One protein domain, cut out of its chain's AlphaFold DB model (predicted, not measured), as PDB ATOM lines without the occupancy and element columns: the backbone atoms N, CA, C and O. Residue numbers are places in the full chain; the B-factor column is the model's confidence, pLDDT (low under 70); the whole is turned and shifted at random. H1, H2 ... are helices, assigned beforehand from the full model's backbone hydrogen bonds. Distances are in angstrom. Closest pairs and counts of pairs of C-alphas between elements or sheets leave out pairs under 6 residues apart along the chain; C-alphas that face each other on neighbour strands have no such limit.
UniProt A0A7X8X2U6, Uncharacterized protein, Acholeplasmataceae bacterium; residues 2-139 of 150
ATOM      1  N   LYS A   2    -133.705  18.752 -20.920       61.12
ATOM      2  CA  LYS A   2    -132.368  19.037 -21.508       61.12
ATOM      3  C   LYS A   2    -132.385  19.796 -22.852       61.12
ATOM      4  O   LYS A   2    -131.665  20.771 -23.010       61.12
ATOM      5  N   THR A   3    -133.258  19.416 -23.789       66.88
ATOM      6  CA  THR A   3    -133.362  20.073 -25.110       66.88
ATOM      7  C   THR A   3    -133.881  21.514 -25.049       66.88
ATOM      8  O   THR A   3    -133.472  22.339 -25.858       66.88
ATOM      9  N   ARG A   4    -134.772  21.832 -24.097       69.25
ATOM     10  CA  ARG A   4    -135.334  23.186 -23.932       69.25
ATOM     11  C   ARG A   4    -134.313  24.120 -23.291       69.25
ATOM     12  O   ARG A   4    -134.152  25.237 -23.758       69.25
ATOM     13  N   THR A   5    -133.578  23.621 -22.299       72.94
ATOM     14  CA  THR A   5    -132.460  24.336 -21.671       72.94
ATOM     15  C   THR A   5    -131.364  24.655 -22.690       72.94
ATOM     16  O   THR A   5    -130.910  25.789 -22.764       72.94
ATOM     17  N   TYR A   6    -130.998  23.685 -23.537       80.31
ATOM     18  CA  TYR A   6    -130.011  23.905 -24.597       80.31
ATOM     19  C   TYR A   6    -130.480  24.926 -25.645       80.31
ATOM     20  O   TYR A   6    -129.706  25.785 -26.054       80.31
ATOM     21  N   LEU A   7    -131.752  24.866 -26.057       83.31
ATOM     22  CA  LEU A   7    -132.312  25.857 -26.978       83.31
ATOM     23  C   LEU A   7    -132.338  27.264 -26.362       83.31
ATOM     24  O   LEU A   7    -132.015  28.216 -27.060       83.31
ATOM     25  N   GLY A   8    -132.682  27.384 -25.076       82.25
ATOM     26  CA  GLY A   8    -132.635  28.654 -24.344       82.25
ATOM     27  C   GLY A   8    -131.235  29.263 -24.338       82.25
ATOM     28  O   GLY A   8    -131.084  30.412 -24.729       82.25
ATOM     29  N   TYR A   9    -130.210  28.464 -24.022       82.06
ATOM     30  CA  TYR A   9    -128.811  28.907 -24.062       82.06
ATOM     31  C   TYR A   9    -128.378  29.382 -25.457       82.06
ATOM     32  O   TYR A   9    -127.746  30.425 -25.598       82.06
ATOM     33  N   LEU A  10    -128.745  28.637 -26.508       83.88
ATOM     34  CA  LEU A  10    -128.465  29.061 -27.880       83.88
ATOM     35  C   LEU A  10    -129.166  30.379 -28.216       83.88
ATOM     36  O   LEU A  10    -128.560  31.237 -28.844       83.88
ATOM     37  N   LEU A  11    -130.427  30.551 -27.819       85.12
ATOM     38  CA  LEU A  11    -131.145  31.799 -28.069       85.12
ATOM     39  C   LEU A  11    -130.497  32.967 -27.342       85.12
ATOM     40  O   LEU A  11    -130.237  33.976 -27.978       85.12
ATOM     41  N   GLU A  12    -130.190  32.818 -26.059       81.62
ATOM     42  CA  GLU A  12    -129.537  33.851 -25.257       81.62
ATOM     43  C   GLU A  12    -128.236  34.325 -25.910       81.62
ATOM     44  O   GLU A  12    -128.098  35.512 -26.215       81.62
ATOM     45  N   LYS A  13    -127.355  33.383 -26.266       81.75
ATOM     46  CA  LYS A  13    -126.121  33.686 -26.992       81.75
ATOM     47  C   LYS A  13    -126.393  34.478 -28.278       81.75
ATOM     48  O   LYS A  13    -125.781  35.511 -28.529       81.75
ATOM     49  N   TYR A  14    -127.326  34.013 -29.105       82.62
ATOM     50  CA  TYR A  14    -127.600  34.660 -30.389       82.62
ATOM     51  C   TYR A  14    -128.405  35.958 -30.278       82.62
ATOM     52  O   TYR A  14    -128.406  36.739 -31.226       82.62
ATOM     53  N   ILE A  15    -129.095  36.213 -29.169       83.81
ATOM     54  CA  ILE A  15    -129.790  37.480 -28.915       83.81
ATOM     55  C   ILE A  15    -128.777  38.536 -28.468       83.81
ATOM     56  O   ILE A  15    -128.768  39.620 -29.053       83.81
ATOM     57  N   PHE A  16    -127.914  38.211 -27.501       79.56
ATOM     58  CA  PHE A  16    -127.077  39.203 -26.816       79.56
ATOM     59  C   PHE A  16    -125.638  39.305 -27.329       79.56
ATOM     60  O   PHE A  16    -125.067  40.387 -27.258       79.56
ATOM     61  N   GLU A  17    -125.050  38.222 -27.842       77.00
ATOM     62  CA  GLU A  17    -123.612  38.185 -28.156       77.00
ATOM     63  C   GLU A  17    -123.318  38.201 -29.660       77.00
ATOM     64  O   GLU A  17    -122.338  38.796 -30.093       77.00
ATOM     65  N   GLU A  18    -124.147  37.541 -30.471       77.56
ATOM     66  CA  GLU A  18    -123.870  37.365 -31.904       77.56
ATOM     67  C   GLU A  18    -124.619  38.396 -32.754       77.56
ATOM     68  O   GLU A  18    -125.834  38.531 -32.638       77.56
ATOM     69  N   GLU A  19    -123.945  39.080 -33.677       77.69
ATOM     70  CA  GLU A  19    -124.613  39.979 -34.639       77.69
ATOM     71  C   GLU A  19    -125.333  39.201 -35.753       77.69
ATOM     72  O   GLU A  19    -126.355  39.639 -36.281       77.69
ATOM     73  N   ASN A  20    -124.826  38.011 -36.085       80.38
ATOM     74  CA  ASN A  20    -125.312  37.209 -37.200       80.38
ATOM     75  C   ASN A  20    -126.465  36.277 -36.804       80.38
ATOM     76  O   ASN A  20    -126.467  35.640 -35.749       80.38
ATOM     77  N   VAL A  21    -127.423  36.108 -37.717       82.81
ATOM     78  CA  VAL A  21    -128.543  35.171 -37.548       82.81
ATOM     79  C   VAL A  21    -128.105  33.749 -37.912       82.81
ATOM     80  O   VAL A  21    -127.735  33.461 -39.050       82.81
ATOM     81  N   SER A  22    -128.212  32.806 -36.971       86.50
ATOM     82  CA  SER A  22    -128.051  31.379 -37.281       86.50
ATOM     83  C   SER A  22    -129.256  30.828 -38.037       86.50
ATOM     84  O   SER A  22    -130.338  30.678 -37.473       86.50
ATOM     85  N   MET A  23    -129.052  30.407 -39.289       87.00
ATOM     86  CA  MET A  23    -130.102  29.775 -40.099       87.00
ATOM     87  C   MET A  23    -130.669  28.493 -39.479       87.00
ATOM     88  O   MET A  23    -131.838  28.163 -39.691       87.00
ATOM     89  N   PHE A  24    -129.863  27.758 -38.711       90.38
ATOM     90  CA  PHE A  24    -130.336  26.590 -37.970       90.38
ATOM     91  C   PHE A  24    -131.330  26.994 -36.878       90.38
ATOM     92  O   PHE A  24    -132.407  26.402 -36.771       90.38
ATOM     93  N   LEU A  25    -130.974  28.005 -36.085       89.56
ATOM     94  CA  LEU A  25    -131.806  28.490 -34.991       89.56
ATOM     95  C   LEU A  25    -133.073  29.155 -35.531       89.56
ATOM     96  O   LEU A  25    -134.172  28.805 -35.113       89.56
ATOM     97  N   TYR A  26    -132.925  30.000 -36.546       90.38
ATOM     98  CA  TYR A  26    -134.015  30.644 -37.265       90.38
ATOM     99  C   TYR A  26    -135.070  29.651 -37.760       90.38
ATOM    100  O   TYR A  26    -136.250  29.787 -37.437       90.38
ATOM    101  N   LYS A  27    -134.657  28.577 -38.447       90.25
ATOM    102  CA  LYS A  27    -135.588  27.527 -38.899       90.25
ATOM    103  C   LYS A  27    -136.343  26.878 -37.739       90.25
ATOM    104  O   LYS A  27    -137.542  26.646 -37.869       90.25
ATOM    105  N   LYS A  28    -135.667  26.616 -36.614       91.56
ATOM    106  CA  LYS A  28    -136.313  26.074 -35.409       91.56
ATOM    107  C   LYS A  28    -137.310  27.052 -34.802       91.56
ATOM    108  O   LYS A  28    -138.381  26.629 -34.380       91.56
ATOM    109  N   ILE A  29    -136.979  28.341 -34.760       93.56
ATOM    110  CA  ILE A  29    -137.860  29.363 -34.197       93.56
ATOM    111  C   ILE A  29    -139.106  29.569 -35.058       93.56
ATOM    112  O   ILE A  29    -140.215  29.627 -34.525       93.56
ATOM    113  N   LEU A  30    -138.966  29.536 -36.382       93.62
ATOM    114  CA  LEU A  30    -140.111  29.600 -37.288       93.62
ATOM    115  C   LEU A  30    -141.112  28.448 -37.107       93.62
ATOM    116  O   LEU A  30    -142.272  28.591 -37.487       93.62
ATOM    117  N   GLU A  31    -140.730  27.314 -36.511       93.81
ATOM    118  CA  GLU A  31    -141.704  26.266 -36.185       93.81
ATOM    119  C   GLU A  31    -142.727  26.715 -35.135       93.81
ATOM    120  O   GLU A  31    -143.870  26.262 -35.183       93.81
ATOM    121  N   PHE A  32    -142.337  27.596 -34.210       93.06
ATOM    122  CA  PHE A  32    -143.240  28.173 -33.209       93.06
ATOM    123  C   PHE A  32    -144.172  29.217 -33.825       93.06
ATOM    124  O   PHE A  32    -145.325  29.319 -33.420       93.06
ATOM    125  N   VAL A  33    -143.695  29.934 -34.846       93.31
ATOM    126  CA  VAL A  33    -144.508  30.873 -35.629       93.31
ATOM    127  C   VAL A  33    -145.574  30.127 -36.432       93.31
ATOM    128  O   VAL A  33    -146.750  30.491 -36.391       93.31
ATOM    129  N   LYS A  34    -145.167  29.060 -37.132       93.50
ATOM    130  CA  LYS A  34    -146.038  28.249 -37.998       93.50
ATOM    131  C   LYS A  34    -147.017  27.373 -37.224       93.50
ATOM    132  O   LYS A  34    -148.066  27.024 -37.754       93.50
ATOM    133  N   ASN A  35    -146.662  26.962 -36.009       92.94
ATOM    134  CA  ASN A  35    -147.491  26.098 -35.182       92.94
ATOM    135  C   ASN A  35    -147.614  26.669 -33.771       92.94
ATOM    136  O   ASN A  35    -146.792  26.414 -32.888       92.94
ATOM    137  N   GLU A  36    -148.711  27.382 -33.557       90.69
ATOM    138  CA  GLU A  36    -149.018  28.038 -32.295       90.69
ATOM    139  C   GLU A  36    -149.116  27.059 -31.116       90.69
ATOM    140  O   GLU A  36    -148.666  27.369 -30.014       90.69
ATOM    141  N   TYR A  37    -149.594  25.828 -31.336       93.12
ATOM    142  CA  TYR A  37    -149.646  24.812 -30.281       93.12
ATOM    143  C   TYR A  37    -148.259  24.480 -29.728       93.12
ATOM    144  O   TYR A  37    -148.126  24.228 -28.528       93.12
ATOM    145  N   LYS A  38    -147.205  24.522 -30.560       92.50
ATOM    146  CA  LYS A  38    -145.826  24.348 -30.076       92.50
ATOM    147  C   LYS A  38    -145.443  25.469 -29.116       92.50
ATOM    148  O   LYS A  38    -144.852  25.180 -28.077       92.50
ATOM    149  N   PHE A  39    -145.818  26.710 -29.422       95.12
ATOM    150  CA  PHE A  39    -145.566  27.857 -28.550       95.12
ATOM    151  C   PHE A  39    -146.364  27.752 -27.248       95.12
ATOM    152  O   PHE A  39    -145.794  27.823 -26.161       95.12
ATOM    153  N   ILE A  40    -147.657  27.436 -27.336       94.69
ATOM    154  CA  ILE A  40    -148.528  27.231 -26.171       94.69
ATOM    155  C   ILE A  40    -148.012  26.092 -25.270       94.69
ATOM    156  O   ILE A  40    -148.074  26.193 -24.043       94.69
ATOM    157  N   SER A  41    -147.434  25.031 -25.841       93.00
ATOM    158  CA  SER A  41    -146.886  23.897 -25.075       93.00
ATOM    159  C   SER A  41    -145.688  24.256 -24.181       93.00
ATOM    160  O   SER A  41    -145.297  23.483 -23.296       93.00
ATOM    161  N   LEU A  42    -145.071  25.423 -24.391       92.31
ATOM    162  CA  LEU A  42    -143.988  25.907 -23.539       92.31
ATOM    163  C   LEU A  42    -144.501  26.249 -22.137       92.31
ATOM    164  O   LEU A  42    -143.827  25.969 -21.146       92.31
ATOM    165  N   PHE A  43    -145.731  26.751 -22.033       93.38
ATOM    166  CA  PHE A  43    -146.297  27.236 -20.777       93.38
ATOM    167  C   PHE A  43    -146.653  26.118 -19.787       93.38
ATOM    168  O   PHE A  43    -146.920  26.412 -18.621       93.38
ATOM    169  N   SER A  44    -146.573  24.842 -20.179       88.81
ATOM    170  CA  SER A  44    -146.763  23.699 -19.272       88.81
ATOM    171  C   SER A  44    -145.734  23.635 -18.133       88.81
ATOM    172  O   SER A  44    -145.983  22.979 -17.126       88.81
ATOM    173  N   HIS A  45    -144.592  24.320 -18.262       83.94
ATOM    174  CA  HIS A  45    -143.544  24.376 -17.236       83.94
ATOM    175  C   HIS A  45    -143.045  25.815 -17.034       83.94
ATOM    176  O   HIS A  45    -143.314  26.688 -17.859       83.94
ATOM    177  N   GLU A  46    -142.338  26.088 -15.935       82.12
ATOM    178  CA  GLU A  46    -141.757  27.416 -15.667       82.12
ATOM    179  C   GLU A  46    -140.611  27.752 -16.623       82.12
ATOM    180  O   GLU A  46    -140.650  28.797 -17.260       82.12
ATOM    181  N   GLU A  47    -139.672  26.820 -16.832       82.06
ATOM    182  CA  GLU A  47    -138.554  26.969 -17.784       82.06
ATOM    183  C   GLU A  47    -139.027  27.330 -19.207       82.06
ATOM    184  O   GLU A  47    -138.327  27.999 -19.964       82.06
ATOM    185  N   GLY A  48    -140.229  26.889 -19.592       87.75
ATOM    186  CA  GLY A  48    -140.784  27.193 -20.907       87.75
ATOM    187  C   GLY A  48    -141.318  28.620 -21.043       87.75
ATOM    188  O   GLY A  48    -141.381  29.116 -22.161       87.75
ATOM    189  N   VAL A  49    -141.637  29.304 -19.941       91.12
ATOM    190  CA  VAL A  49    -142.020  30.726 -19.976       91.12
ATOM    191  C   VAL A  49    -140.823  31.578 -20.396       91.12
ATOM    192  O   VAL A  49    -140.951  32.383 -21.312       91.12
ATOM    193  N   PHE A  50    -139.647  31.325 -19.817       88.31
ATOM    194  CA  PHE A  50    -138.407  32.002 -20.217       88.31
ATOM    195  C   PHE A  50    -138.030  31.687 -21.663       88.31
ATOM    196  O   PHE A  50    -137.678  32.578 -22.429       88.31
ATOM    197  N   LEU A  51    -138.185  30.425 -22.079       91.19
ATOM    198  CA  LEU A  51    -137.968  30.053 -23.475       91.19
ATOM    199  C   LEU A  51    -138.922  30.796 -24.423       91.19
ATOM    200  O   LEU A  51    -138.500  31.200 -25.501       91.19
ATOM    201  N   ALA A  52    -140.179  31.011 -24.029       94.75
ATOM    202  CA  ALA A  52    -141.115  31.810 -24.812       94.75
ATOM    203  C   ALA A  52    -140.655  33.276 -24.933       94.75
ATOM    204  O   ALA A  52    -140.707  33.820 -26.033       94.75
ATOM    205  N   GLN A  53    -140.129  33.886 -23.862       93.69
ATOM    206  CA  GLN A  53    -139.546  35.237 -23.923       93.69
ATOM    207  C   GLN A  53    -138.345  35.289 -24.881       93.69
ATOM    208  O   GLN A  53    -138.305  36.145 -25.762       93.69
ATOM    209  N   TYR A  54    -137.416  34.331 -24.788       91.88
ATOM    210  CA  TYR A  54    -136.275  34.250 -25.706       91.88
ATOM    211  C   TYR A  54    -136.700  34.096 -27.171       91.88
ATOM    212  O   TYR A  54    -136.109  34.708 -28.055       91.88
ATOM    213  N   ILE A  55    -137.741  33.306 -27.442       95.00
ATOM    214  CA  ILE A  55    -138.299  33.165 -28.791       95.00
ATOM    215  C   ILE A  55    -138.794  34.516 -29.320       95.00
ATOM    216  O   ILE A  55    -138.468  34.868 -30.452       95.00
ATOM    217  N   LEU A  56    -139.531  35.279 -28.506       96.56
ATOM    218  CA  LEU A  56    -140.024  36.608 -28.884       96.56
ATOM    219  C   LEU A  56    -138.873  37.576 -29.175       96.56
ATOM    220  O   LEU A  56    -138.868  38.233 -30.212       96.56
ATOM    221  N   PHE A  57    -137.867  37.626 -28.300       93.94
ATOM    222  CA  PHE A  57    -136.703  38.501 -28.483       93.94
ATOM    223  C   PHE A  57    -135.900  38.140 -29.734       93.94
ATOM    224  O   PHE A  57    -135.467  39.022 -30.474       93.94
ATOM    225  N   TYR A  58    -135.742  36.848 -30.016       92.69
ATOM    226  CA  TYR A  58    -135.049  36.396 -31.215       92.69
ATOM    227  C   TYR A  58    -135.823  36.727 -32.499       92.69
ATOM    228  O   TYR A  58    -135.218  37.158 -33.479       92.69
ATOM    229  N   LEU A  59    -137.151  36.569 -32.498       94.31
ATOM    230  CA  LEU A  59    -138.000  36.979 -33.622       94.31
ATOM    231  C   LEU A  59    -137.911  38.486 -33.871       94.31
ATOM    232  O   LEU A  59    -137.709  38.894 -35.015       94.31
ATOM    233  N   ARG A  60    -137.957  39.291 -32.805       93.25
ATOM    234  CA  ARG A  60    -137.764  40.742 -32.882       93.25
ATOM    235  C   ARG A  60    -136.409  41.098 -33.485       93.25
ATOM    236  O   ARG A  60    -136.350  41.900 -34.408       93.25
ATOM    237  N   LYS A  61    -135.333  40.445 -33.040       89.12
ATOM    238  CA  LYS A  61    -133.988  40.617 -33.614       89.12
ATOM    239  C   LYS A  61    -133.923  40.248 -35.101       89.12
ATOM    240  O   LYS A  61    -133.165  40.852 -35.851       89.12
ATOM    241  N   CYS A  62    -134.717  39.271 -35.533       90.56
ATOM    242  CA  CYS A  62    -134.815  38.861 -36.933       90.56
ATOM    243  C   CYS A  62    -135.819  39.701 -37.752       90.56
ATOM    244  O   CYS A  62    -136.126  39.310 -38.875       90.56
ATOM    245  N   ASN A  63    -136.331  40.821 -37.222       92.25
ATOM    246  CA  ASN A  63    -137.316  41.707 -37.864       92.25
ATOM    247  C   ASN A  63    -138.665  41.035 -38.199       92.25
ATOM    248  O   ASN A  63    -139.328  41.389 -39.173       92.25
ATOM    249  N   HIS A  64    -139.086  40.055 -37.395       94.00
ATOM    250  CA  HIS A  64    -140.404  39.417 -37.494       94.00
ATOM    251  C   HIS A  64    -141.438  40.133 -36.618       94.00
ATOM    252  O   HIS A  64    -141.952  39.564 -35.654       94.00
ATOM    253  N   ASP A  65    -141.724  41.395 -36.917       94.06
ATOM    254  CA  ASP A  65    -142.492  42.267 -36.020       94.06
ATOM    255  C   ASP A  65    -143.944  41.810 -35.821       94.06
ATOM    256  O   ASP A  65    -144.389  41.663 -34.680       94.06
ATOM    257  N   ASP A  66    -144.647  41.482 -36.907       95.88
ATOM    258  CA  ASP A  66    -146.042  41.019 -36.853       95.88
ATOM    259  C   ASP A  66    -146.178  39.687 -36.100       95.88
ATOM    260  O   ASP A  66    -147.065  39.506 -35.259       95.88
ATOM    261  N   ASP A  67    -145.258  38.751 -36.356       96.62
ATOM    262  CA  ASP A  67    -145.216  37.465 -35.659       96.62
ATOM    263  C   ASP A  67    -144.885  37.643 -34.176       96.62
ATOM    264  O   ASP A  67    -145.474  36.972 -33.325       96.62
ATOM    265  N   THR A  68    -143.966  38.559 -33.863       97.12
ATOM    266  CA  THR A  68    -143.584  38.893 -32.488       97.12
ATOM    267  C   THR A  68    -144.778  39.452 -31.728       97.12
ATOM    268  O   THR A  68    -145.063  38.982 -30.629       97.12
ATOM    269  N   LEU A  69    -145.514  40.402 -32.312       97.00
ATOM    270  CA  LEU A  69    -146.699  40.992 -31.687       97.00
ATOM    271  C   LEU A  69    -147.796  39.942 -31.464       97.00
ATOM    272  O   LEU A  69    -148.353  39.840 -30.367       97.00
ATOM    273  N   ARG A  70    -148.071  39.108 -32.473       97.00
ATOM    274  CA  ARG A  70    -149.056  38.022 -32.369       97.00
ATOM    275  C   ARG A  70    -148.701  37.035 -31.256       97.00
ATOM    276  O   ARG A  70    -149.547  36.725 -30.417       97.00
ATOM    277  N   LEU A  71    -147.459  36.547 -31.223       97.56
ATOM    278  CA  LEU A  71    -147.007  35.612 -30.189       97.56
ATOM    279  C   LEU A  71    -146.891  36.276 -28.809       97.56
ATOM    280  O   LEU A  71    -147.090  35.599 -27.799       97.56
ATOM    281  N   PHE A  72    -146.616  37.579 -28.739       98.06
ATOM    282  CA  PHE A  72    -146.612  38.330 -27.486       98.06
ATOM    283  C   PHE A  72    -148.011  38.402 -26.863       98.06
ATOM    284  O   PHE A  72    -148.155  38.137 -25.671       98.06
ATOM    285  N   ASN A  73    -149.056  38.651 -27.656       97.44
ATOM    286  CA  ASN A  73    -150.435  38.628 -27.151       97.44
ATOM    287  C   ASN A  73    -150.790  37.256 -26.553       97.44
ATOM    288  O   ASN A  73    -151.307  37.169 -25.438       97.44
ATOM    289  N   LEU A  74    -150.393  36.173 -27.225       97.00
ATOM    290  CA  LEU A  74    -150.546  34.816 -26.693       97.00
ATOM    291  C   LEU A  74    -149.725  34.592 -25.422       97.00
ATOM    292  O   LEU A  74    -150.196  33.947 -24.485       97.00
ATOM    293  N   PHE A  75    -148.503  35.122 -25.358       97.69
ATOM    294  CA  PHE A  75    -147.681  35.067 -24.153       97.69
ATOM    295  C   PHE A  75    -148.393  35.727 -22.966       97.69
ATOM    296  O   PHE A  75    -148.488  35.106 -21.904       97.69
ATOM    297  N   VAL A  76    -148.963  36.920 -23.153       97.62
ATOM    298  CA  VAL A  76    -149.736  37.634 -22.124       97.62
ATOM    299  C   VAL A  76    -150.919  36.791 -21.642       97.62
ATOM    300  O   VAL A  76    -151.077  36.585 -20.435       97.62
ATOM    301  N   GLU A  77    -151.715  36.241 -22.561       97.31
ATOM    302  CA  GLU A  77    -152.850  35.375 -22.221       97.31
ATOM    303  C   GLU A  77    -152.418  34.151 -21.401       97.31
ATOM    304  O   GLU A  77    -153.003  33.847 -20.354       97.31
ATOM    305  N   LYS A  78    -151.368  33.447 -21.842       96.94
ATOM    306  CA  LYS A  78    -150.908  32.219 -21.178       96.94
ATOM    307  C   LYS A  78    -150.228  32.490 -19.839       96.94
ATOM    308  O   LYS A  78    -150.405  31.689 -18.921       96.94
ATOM    309  N   VAL A  79    -149.496  33.595 -19.687       95.31
ATOM    310  CA  VAL A  79    -148.933  34.013 -18.391       95.31
ATOM    311  C   VAL A  79    -150.055  34.357 -17.411       95.31
ATOM    312  O   VAL A  79    -150.033  33.887 -16.269       95.31
ATOM    313  N   ASN A  80    -151.077  35.092 -17.855       95.25
ATOM    314  CA  ASN A  80    -152.217  35.451 -17.010       95.25
ATOM    315  C   ASN A  80    -153.015  34.229 -16.537       95.25
ATOM    316  O   ASN A  80    -153.419  34.184 -15.371       95.25
ATOM    317  N   ALA A  81    -153.145  33.203 -17.381       94.31
ATOM    318  CA  ALA A  81    -153.820  31.949 -17.046       94.31
ATOM    319  C   ALA A  81    -153.074  31.069 -16.017       94.31
ATOM    320  O   ALA A  81    -153.664  30.139 -15.460       94.31
ATOM    321  N   LYS A  82    -151.785  31.317 -15.734       91.19
ATOM    322  CA  LYS A  82    -151.029  30.520 -14.749       91.19
ATOM    323  C   LYS A  82    -151.499  30.770 -13.313       91.19
ATOM    324  O   LYS A  82    -151.919  31.861 -12.958       91.19
ATOM    325  N   LYS A  83    -151.338  29.778 -12.430       88.62
ATOM    326  CA  LYS A  83    -151.631  29.900 -10.983       88.62
ATOM    327  C   LYS A  83    -150.483  30.529 -10.167       88.62
ATOM    328  O   LYS A  83    -150.325  30.231  -8.990       88.62
ATOM    329  N   THR A  84    -149.642  31.349 -10.790       86.50
ATOM    330  CA  THR A  84    -148.532  32.058 -10.131       86.50
ATOM    331  C   THR A  84    -148.995  33.386  -9.526       86.50
ATOM    332  O   THR A  84    -150.088  33.871  -9.831       86.50
ATOM    333  N   LYS A  85    -148.171  33.986  -8.654       88.25
ATOM    334  CA  LYS A  85    -148.459  35.292  -8.037       88.25
ATOM    335  C   LYS A  85    -148.661  36.367  -9.111       88.25
ATOM    336  O   LYS A  85    -147.914  36.411 -10.086       88.25
ATOM    337  N   GLN A  86    -149.636  37.257  -8.909       88.75
ATOM    338  CA  GLN A  86    -149.964  38.305  -9.884       88.75
ATOM    339  C   GLN A  86    -148.791  39.249 -10.148       88.75
ATOM    340  O   GLN A  86    -148.549  39.635 -11.285       88.75
ATOM    341  N   HIS A  87    -148.045  39.583  -9.097       86.81
ATOM    342  CA  HIS A  87    -146.860  40.425  -9.193       86.81
ATOM    343  C   HIS A  87    -145.821  39.841 -10.168       86.81
ATOM    344  O   HIS A  87    -145.459  40.504 -11.134       86.81
ATOM    345  N   TYR A  88    -145.485  38.556 -10.026       86.75
ATOM    346  CA  TYR A  88    -144.576  37.854 -10.937       86.75
ATOM    347  C   TYR A  88    -145.065  37.852 -12.397       86.75
ATOM    348  O   TYR A  88    -144.285  38.064 -13.324       86.75
ATOM    349  N   LYS A  89    -146.371  37.659 -12.628       91.06
ATOM    350  CA  LYS A  89    -146.958  37.732 -13.980       91.06
ATOM    351  C   LYS A  89    -146.793  39.119 -14.594       91.06
ATOM    352  O   LYS A  89    -146.378  39.231 -15.745       91.06
ATOM    353  N   ASN A  90    -147.112  40.155 -13.818       91.44
ATOM    354  CA  ASN A  90    -146.997  41.545 -14.248       91.44
ATOM    355  C   ASN A  90    -145.548  41.880 -14.591       91.44
ATOM    356  O   ASN A  90    -145.304  42.495 -15.624       91.44
ATOM    357  N   TYR A  91    -144.604  41.429 -13.762       89.69
ATOM    358  CA  TYR A  91    -143.184  41.606 -14.021       89.69
ATOM    359  C   TYR A  91    -142.771  40.980 -15.360       89.69
ATOM    360  O   TYR A  91    -142.224  41.681 -16.205       89.69
ATOM    361  N   LEU A  92    -143.095  39.702 -15.600       91.19
ATOM    362  CA  LEU A  92    -142.753  39.018 -16.855       91.19
ATOM    363  C   LEU A  92    -143.331  39.726 -18.087       91.19
ATOM    364  O   LEU A  92    -142.633  39.911 -19.080       91.19
ATOM    365  N   ILE A  93    -144.603  40.125 -18.022       95.06
ATOM    366  CA  ILE A  93    -145.286  40.799 -19.132       95.06
ATOM    367  C   ILE A  93    -144.649  42.161 -19.411       95.06
ATOM    368  O   ILE A  93    -144.321  42.452 -20.560       95.06
ATOM    369  N   LYS A  94    -144.439  42.977 -18.371       93.25
ATOM    370  CA  LYS A  94    -143.866  44.321 -18.507       93.25
ATOM    371  C   LYS A  94    -142.418  44.276 -18.976       93.25
ATOM    372  O   LYS A  94    -142.069  44.998 -19.903       93.25
ATOM    373  N   GLN A  95    -141.609  43.375 -18.419       90.44
ATOM    374  CA  GLN A  95    -140.233  43.150 -18.862       90.44
ATOM    375  C   GLN A  95    -140.181  42.777 -20.348       90.44
ATOM    376  O   GLN A  95    -139.429  43.381 -21.109       90.44
ATOM    377  N   THR A  96    -141.002  41.820 -20.787       93.81
ATOM    378  CA  THR A  96    -141.036  41.420 -22.199       93.81
ATOM    379  C   THR A  96    -141.532  42.541 -23.105       93.81
ATOM    380  O   THR A  96    -140.911  42.782 -24.134       93.81
ATOM    381  N   SER A  97    -142.596  43.251 -22.720       95.00
ATOM    382  CA  SER A  97    -143.127  44.394 -23.479       95.00
ATOM    383  C   SER A  97    -142.071  45.483 -23.680       95.00
ATOM    384  O   SER A  97    -141.895  45.987 -24.790       95.00
ATOM    385  N   HIS A  98    -141.327  45.791 -22.617       91.38
ATOM    386  CA  HIS A  98    -140.278  46.799 -22.630       91.38
ATOM    387  C   HIS A  98    -139.100  46.419 -23.516       91.38
ATOM    388  O   HIS A  98    -138.722  47.194 -24.391       91.38
ATOM    389  N   ILE A  99    -138.570  45.203 -23.358       89.12
ATOM    390  CA  ILE A  99    -137.446  44.718 -24.173       89.12
ATOM    391  C   ILE A  99    -137.831  44.634 -25.659       89.12
ATOM    392  O   ILE A  99    -137.000  44.887 -26.529       89.12
ATOM    393  N   LEU A 100    -139.089  44.313 -25.976       91.69
ATOM    394  CA  LEU A 100    -139.588  44.306 -27.359       91.69
ATOM    395  C   LEU A 100    -139.819  45.716 -27.935       91.69
ATOM    396  O   LEU A 100    -139.936  45.862 -29.158       91.69
ATOM    397  N   GLY A 101    -139.858  46.744 -27.083       89.50
ATOM    398  CA  GLY A 101    -140.143  48.126 -27.460       89.50
ATOM    399  C   GLY A 101    -141.627  48.405 -27.710       89.50
ATOM    400  O   GLY A 101    -141.951  49.320 -28.461       89.50
ATOM    401  N   PHE A 102    -142.534  47.613 -27.127       90.69
ATOM    402  CA  PHE A 102    -143.984  47.824 -27.246       90.69
ATOM    403  C   PHE A 102    -144.522  48.849 -26.239       90.69
ATOM    404  O   PHE A 102    -145.502  49.533 -26.527       90.69
ATOM    405  N   SER A 103    -143.888  48.977 -25.074       90.56
ATOM    406  CA  SER A 103    -144.199  50.005 -24.075       90.56
ATOM    407  C   SER A 103    -142.962  50.360 -23.250       90.56
ATOM    408  O   SER A 103    -142.049  49.551 -23.107       90.56
ATOM    409  N   ASP A 104    -142.921  51.567 -22.687       86.50
ATOM    410  CA  ASP A 104    -141.906  51.914 -21.693       86.50
ATOM    411  C   ASP A 104    -142.372  51.478 -20.298       86.50
ATOM    412  O   ASP A 104    -143.386  51.953 -19.793       86.50
ATOM    413  N   GLU A 105    -141.645  50.542 -19.690       89.38
ATOM    414  CA  GLU A 105    -141.917  50.010 -18.350       89.38
ATOM    415  C   GLU A 105    -140.692  50.159 -17.437       89.38
ATOM    416  O   GLU A 105    -140.594  49.489 -16.404       89.38
ATOM    417  N   SER A 106    -139.750  51.031 -17.815       79.88
ATOM    418  CA  SER A 106    -138.471  51.216 -17.125       79.88
ATOM    419  C   SER A 106    -138.661  51.488 -15.633       79.88
ATOM    420  O   SER A 106    -137.990  50.881 -14.803       79.88
ATOM    421  N   GLU A 107    -139.606  52.359 -15.270       79.94
ATOM    422  CA  GLU A 107    -139.893  52.691 -13.869       79.94
ATOM    423  C   GLU A 107    -140.379  51.466 -13.080       79.94
ATOM    424  O   GLU A 107    -139.940  51.218 -11.953       79.94
ATOM    425  N   TYR A 108    -141.259  50.663 -13.682       84.25
ATOM    426  CA  TYR A 108    -141.814  49.487 -13.026       84.25
ATOM    427  C   TYR A 108    -140.754  48.404 -12.821       84.25
ATOM    428  O   TYR A 108    -140.670  47.844 -11.725       84.25
ATOM    429  N   ILE A 109    -139.963  48.113 -13.859       80.50
ATOM    430  CA  ILE A 109    -138.988  47.013 -13.861       80.50
ATOM    431  C   ILE A 109    -137.769  47.355 -12.993       80.50
ATOM    432  O   ILE A 109    -137.231  46.466 -12.334       80.50
ATOM    433  N   ASN A 110    -137.362  48.630 -12.942       69.88
ATOM    434  CA  ASN A 110    -136.214  49.076 -12.146       69.88
ATOM    435  C   ASN A 110    -136.535  49.292 -10.660       69.88
ATOM    436  O   ASN A 110    -135.632  49.547  -9.866       69.88
ATOM    437  N   ASN A 111    -137.800  49.184 -10.247       77.12
ATOM    438  CA  ASN A 111    -138.165  49.278  -8.839       77.12
ATOM    439  C   ASN A 111    -137.765  47.984  -8.096       77.12
ATOM    440  O   ASN A 111    -138.318  46.923  -8.398       77.12
ATOM    441  N   PRO A 112    -136.895  48.033  -7.067       73.06
ATOM    442  CA  PRO A 112    -136.439  46.837  -6.351       73.06
ATOM    443  C   PRO A 112    -137.561  46.031  -5.688       73.06
ATOM    444  O   PRO A 112    -137.427  44.826  -5.500       73.06
ATOM    445  N   LYS A 113    -138.690  46.669  -5.349       78.94
ATOM    446  CA  LYS A 113    -139.881  45.984  -4.805       78.94
ATOM    447  C   LYS A 113    -140.617  45.153  -5.860       78.94
ATOM    448  O   LYS A 113    -141.446  44.311  -5.517       78.94
ATOM    449  N   ASN A 114    -140.352  45.433  -7.132       74.19
ATOM    450  CA  ASN A 114    -140.954  44.772  -8.278       74.19
ATOM    451  C   ASN A 114    -140.018  43.763  -8.939       74.19
ATOM    452  O   ASN A 114    -140.501  42.892  -9.653       74.19
ATOM    453  N   MET A 115    -138.710  43.857  -8.694       67.12
ATOM    454  CA  MET A 115    -137.738  42.917  -9.233       67.12
ATOM    455  C   MET A 115    -137.934  41.518  -8.651       67.12
ATOM    456  O   MET A 115    -137.883  41.307  -7.443       67.12
ATOM    457  N   GLU A 116    -138.099  40.551  -9.543       66.75
ATOM    458  CA  GLU A 116    -138.048  39.128  -9.228       66.75
ATOM    459  C   GLU A 116    -136.710  38.582  -9.743       66.75
ATOM    460  O   GLU A 116    -136.322  38.848 -10.882       66.75
ATOM    461  N   THR A 117    -135.965  37.829  -8.935       58.94
ATOM    462  CA  THR A 117    -134.666  37.266  -9.339       58.94
ATOM    463  C   THR A 117    -134.883  36.015 -10.197       58.94
ATOM    464  O   THR A 117    -135.422  35.017  -9.725       58.94
ATOM    465  N   HIS A 118    -134.483  36.046 -11.471       61.16
ATOM    466  CA  HIS A 118    -134.629  34.924 -12.414       61.16
ATOM    467  C   HIS A 118    -133.594  35.022 -13.545       61.16
ATOM    468  O   HIS A 118    -132.832  35.976 -13.611       61.16
ATOM    469  N   MET A 119    -133.562  34.036 -14.449       53.97
ATOM    470  CA  MET A 119    -132.514  33.885 -15.473       53.97
ATOM    471  C   MET A 119    -132.305  35.121 -16.372       53.97
ATOM    472  O   MET A 119    -131.208  35.281 -16.870       53.97
ATOM    473  N   LEU A 120    -133.290  36.016 -16.531       55.28
ATOM    474  CA  LEU A 120    -133.174  37.260 -17.316       55.28
ATOM    475  C   LEU A 120    -132.846  38.506 -16.476       55.28
ATOM    476  O   LEU A 120    -132.673  39.589 -17.033       55.28
ATOM    477  N   SER A 121    -132.753  38.402 -15.145       52.03
ATOM    478  CA  SER A 121    -132.502  39.572 -14.291       52.03
ATOM    479  C   SER A 121    -131.132  40.208 -14.554       52.03
ATOM    480  O   SER A 121    -130.953  41.388 -14.274       52.03
ATOM    481  N   PHE A 122    -130.179  39.465 -15.135       54.16
ATOM    482  CA  PHE A 122    -128.880  40.019 -15.526       54.16
ATOM    483  C   PHE A 122    -129.000  41.099 -16.606       54.16
ATOM    484  O   PHE A 122    -128.230  42.047 -16.559       54.16
ATOM    485  N   ILE A 123    -129.970  40.986 -17.526       52.84
ATOM    486  CA  ILE A 123    -130.202  41.974 -18.592       52.84
ATOM    487  C   ILE A 123    -130.608  43.310 -17.972       52.84
ATOM    488  O   ILE A 123    -130.149  44.358 -18.400       52.84
ATOM    489  N   MET A 124    -131.433  43.278 -16.924       52.41
ATOM    490  CA  MET A 124    -131.839  44.494 -16.218       52.41
ATOM    491  C   MET A 124    -130.727  45.042 -15.320       52.41
ATOM    492  O   MET A 124    -130.604  46.251 -15.193       52.41
ATOM    493  N   ASN A 125    -129.887  44.178 -14.742       46.47
ATOM    494  CA  ASN A 125    -128.728  44.613 -13.955       46.47
ATOM    495  C   ASN A 125    -127.635  45.282 -14.807       46.47
ATOM    496  O   ASN A 125    -126.784  45.978 -14.258       46.47
ATOM    497  N   SER A 126    -127.615  45.039 -16.121       49.38
ATOM    498  CA  SER A 126    -126.674  45.653 -17.062       49.38
ATOM    499  C   SER A 126    -127.261  46.834 -17.839       49.38
ATOM    500  O   SER A 126    -126.498  47.569 -18.466       49.38
ATOM    501  N   ILE A 127    -128.578  47.062 -17.772       52.47
ATOM    502  CA  ILE A 127    -129.194  48.304 -18.246       52.47
ATOM    503  C   ILE A 127    -128.924  49.374 -17.178       52.47
ATOM    504  O   ILE A 127    -129.440  49.248 -16.065       52.47
ATOM    505  N   PRO A 128    -128.122  50.420 -17.465       52.41
ATOM    506  CA  PRO A 128    -127.948  51.514 -16.520       52.41
ATOM    507  C   PRO A 128    -129.324  52.097 -16.215       52.41
ATOM    508  O   PRO A 128    -130.106  52.368 -17.132       52.41
ATOM    509  N   SER A 129    -129.638  52.251 -14.929       56.56
ATOM    510  CA  SER A 129    -130.923  52.806 -14.513       56.56
ATOM    511  C   SER A 129    -131.124  54.135 -15.244       56.56
ATOM    512  O   SER A 129    -130.215  54.962 -15.281       56.56
ATOM    513  N   PHE A 130    -132.293  54.354 -15.854       55.59
ATOM    514  CA  PHE A 130    -132.593  55.628 -16.521       55.59
ATOM    515  C   PHE A 130    -132.310  56.816 -15.587       55.59
ATOM    516  O   PHE A 130    -131.755  57.829 -16.005       55.59
ATOM    517  N   LEU A 131    -132.608  56.639 -14.294       53.72
ATOM    518  CA  LEU A 131    -132.303  57.604 -13.246       53.72
ATOM    519  C   LEU A 131    -130.791  57.817 -13.090       53.72
ATOM    520  O   LEU A 131    -130.346  58.953 -13.001       53.72
ATOM    521  N   GLU A 132    -129.992  56.751 -13.076       59.72
ATOM    522  CA  GLU A 132    -128.529  56.837 -13.001       59.72
ATOM    523  C   GLU A 132    -127.938  57.499 -14.248       59.72
ATOM    524  O   GLU A 132    -127.067  58.360 -14.127       59.72
ATOM    525  N   PHE A 133    -128.440  57.161 -15.436       60.97
ATOM    526  CA  PHE A 133    -128.015  57.765 -16.693       60.97
ATOM    527  C   PHE A 133    -128.337  59.264 -16.742       60.97
ATOM    528  O   PHE A 133    -127.456  60.067 -17.049       60.97
ATOM    529  N   GLU A 134    -129.558  59.667 -16.379       56.41
ATOM    530  CA  GLU A 134    -129.938  61.082 -16.301       56.41
ATOM    531  C   GLU A 134    -129.180  61.816 -15.182       56.41
ATOM    532  O   GLU A 134    -128.740  62.943 -15.392       56.41
ATOM    533  N   LEU A 135    -128.929  61.196 -14.025       61.94
ATOM    534  CA  LEU A 135    -128.107  61.795 -12.963       61.94
ATOM    535  C   LEU A 135    -126.648  61.999 -13.399       61.94
ATOM    536  O   LEU A 135    -126.042  63.012 -13.049       61.94
ATOM    537  N   ILE A 136    -126.079  61.068 -14.171       72.00
ATOM    538  CA  ILE A 136    -124.734  61.196 -14.749       72.00
ATOM    539  C   ILE A 136    -124.712  62.294 -15.817       72.00
ATOM    540  O   ILE A 136    -123.820  63.141 -15.802       72.00
ATOM    541  N   LYS A 137    -125.695  62.310 -16.719       64.44
ATOM    542  CA  LYS A 137    -125.803  63.295 -17.803       64.44
ATOM    543  C   LYS A 137    -126.030  64.715 -17.281       64.44
ATOM    544  O   LYS A 137    -125.477  65.664 -17.830       64.44
ATOM    545  N   ASN A 138    -126.786  64.855 -16.194       58.97
ATOM    546  CA  ASN A 138    -127.058  66.133 -15.538       58.97
ATOM    547  C   ASN A 138    -126.057  66.456 -14.409       58.97
ATOM    548  O   ASN A 138    -126.231  67.433 -13.675       58.97
ATOM    549  N   LYS A 139    -124.979  65.676 -14.265       69.19
ATOM    550  CA  LYS A 139    -123.939  65.914 -13.258       69.19
ATOM    551  C   LYS A 139    -123.234  67.243 -13.543       69.19
ATOM    552  O   LYS A 139    -122.551  67.393 -14.549       69.19
TER     553      LYS A 139
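AT A GLANCE: This is residues 2 to 139 of the 150 residues of an uncharacterized protein of Acholeplasmataceae bacterium (UniProt A0A7X8X2U6). Three helices, H4, H5 and H6, form an up-and-down bundle, each running against the one before it; H1 packs along H4, H3 packs on H4 and H5, and H2 runs across close to H1, H4 and H5. Beyond H6 come the small helix H7, which packs on it, and a tail with H8 and H9, of which residues 132 to 139 stick out. The printed part has 138 residues with nine named helices, H1 to H9 in chain order, and no named strand; the class is all helix. It is compact, with a radius of gyration of the C-alphas of 15.4 A, and spans 50 by 38 by 29 A.

IN THESE COORDINATES: H1, residues 2 to 16, begins with C-alpha 2 at (-132.368, 19.037, -21.508) and is 21.5 A long. H2 is residues 23 to 34, 16.1 A, and H3 is residues 36 to 44. H4, residues 46 to 61, measures 23.6 A and begins with C-alpha 46 at (-141.757, 27.416, -15.667). H5, residues 65 to 80, measures 22.4 A, and H6, residues 86 to 100, 21.2 A. H7 is residues 106 to 110, H8 residues 121 to 126, and H9 residues 130 to 137, ending with C-alpha 137 at (-125.803, 63.295, -17.803).

HOW THE PARTS SIT: H4 is the hub, touching H1, H3, H5 and H6. H4 and H5 form a helical hairpin at a shallow tilt of 19 degrees, opposite ways, closest at the C-alphas of Leu 56 and Thr 68, 5.6 A apart. H5 and H6 form another at 7 degrees, where the closest C-alphas, of Val 79 and Lys 89, are 6.1 A apart. H1 touches H4, the same way, at a shallow tilt of 34 degrees, only just short of steep; the closest C-alphas, of Gly 8 and Leu 51, are 5.6 A apart. H3 and H4 form a helical hairpin at a steep tilt of 39 degrees, with the closest C-alphas, of Leu 42 and Gly 48, 4.3 A apart. H2 and H3 touch only at the corner, about perpendicular at 87 degrees, closest at the C-alphas of Phe 32 and Phe 39, 5.2 A. H7 touches H6, with the closest C-alphas, of Gln 95 and Ile 109, 6.4 A apart. H8 and H9 are each close to H7 but not clearly touching. Every O i to N i+4 pair is within hydrogen-bond range in H1, H5, H6, H7, H8 and H9; H2 has 5 of 8, H4 11 of 12 and H3 2 of 5, beside 5 of 6 O i to N i+3 pairs in H3.

THE WHOLE: The C-alphas farthest apart, of Tyr 37 and Lys 139, are 51.4 A apart. The printed part has no cut, and no link is long. Mean pLDDT of the printed part is 83.0; residues 2 to 4, 110, 115 to 135 and 137 to 139 are under 70.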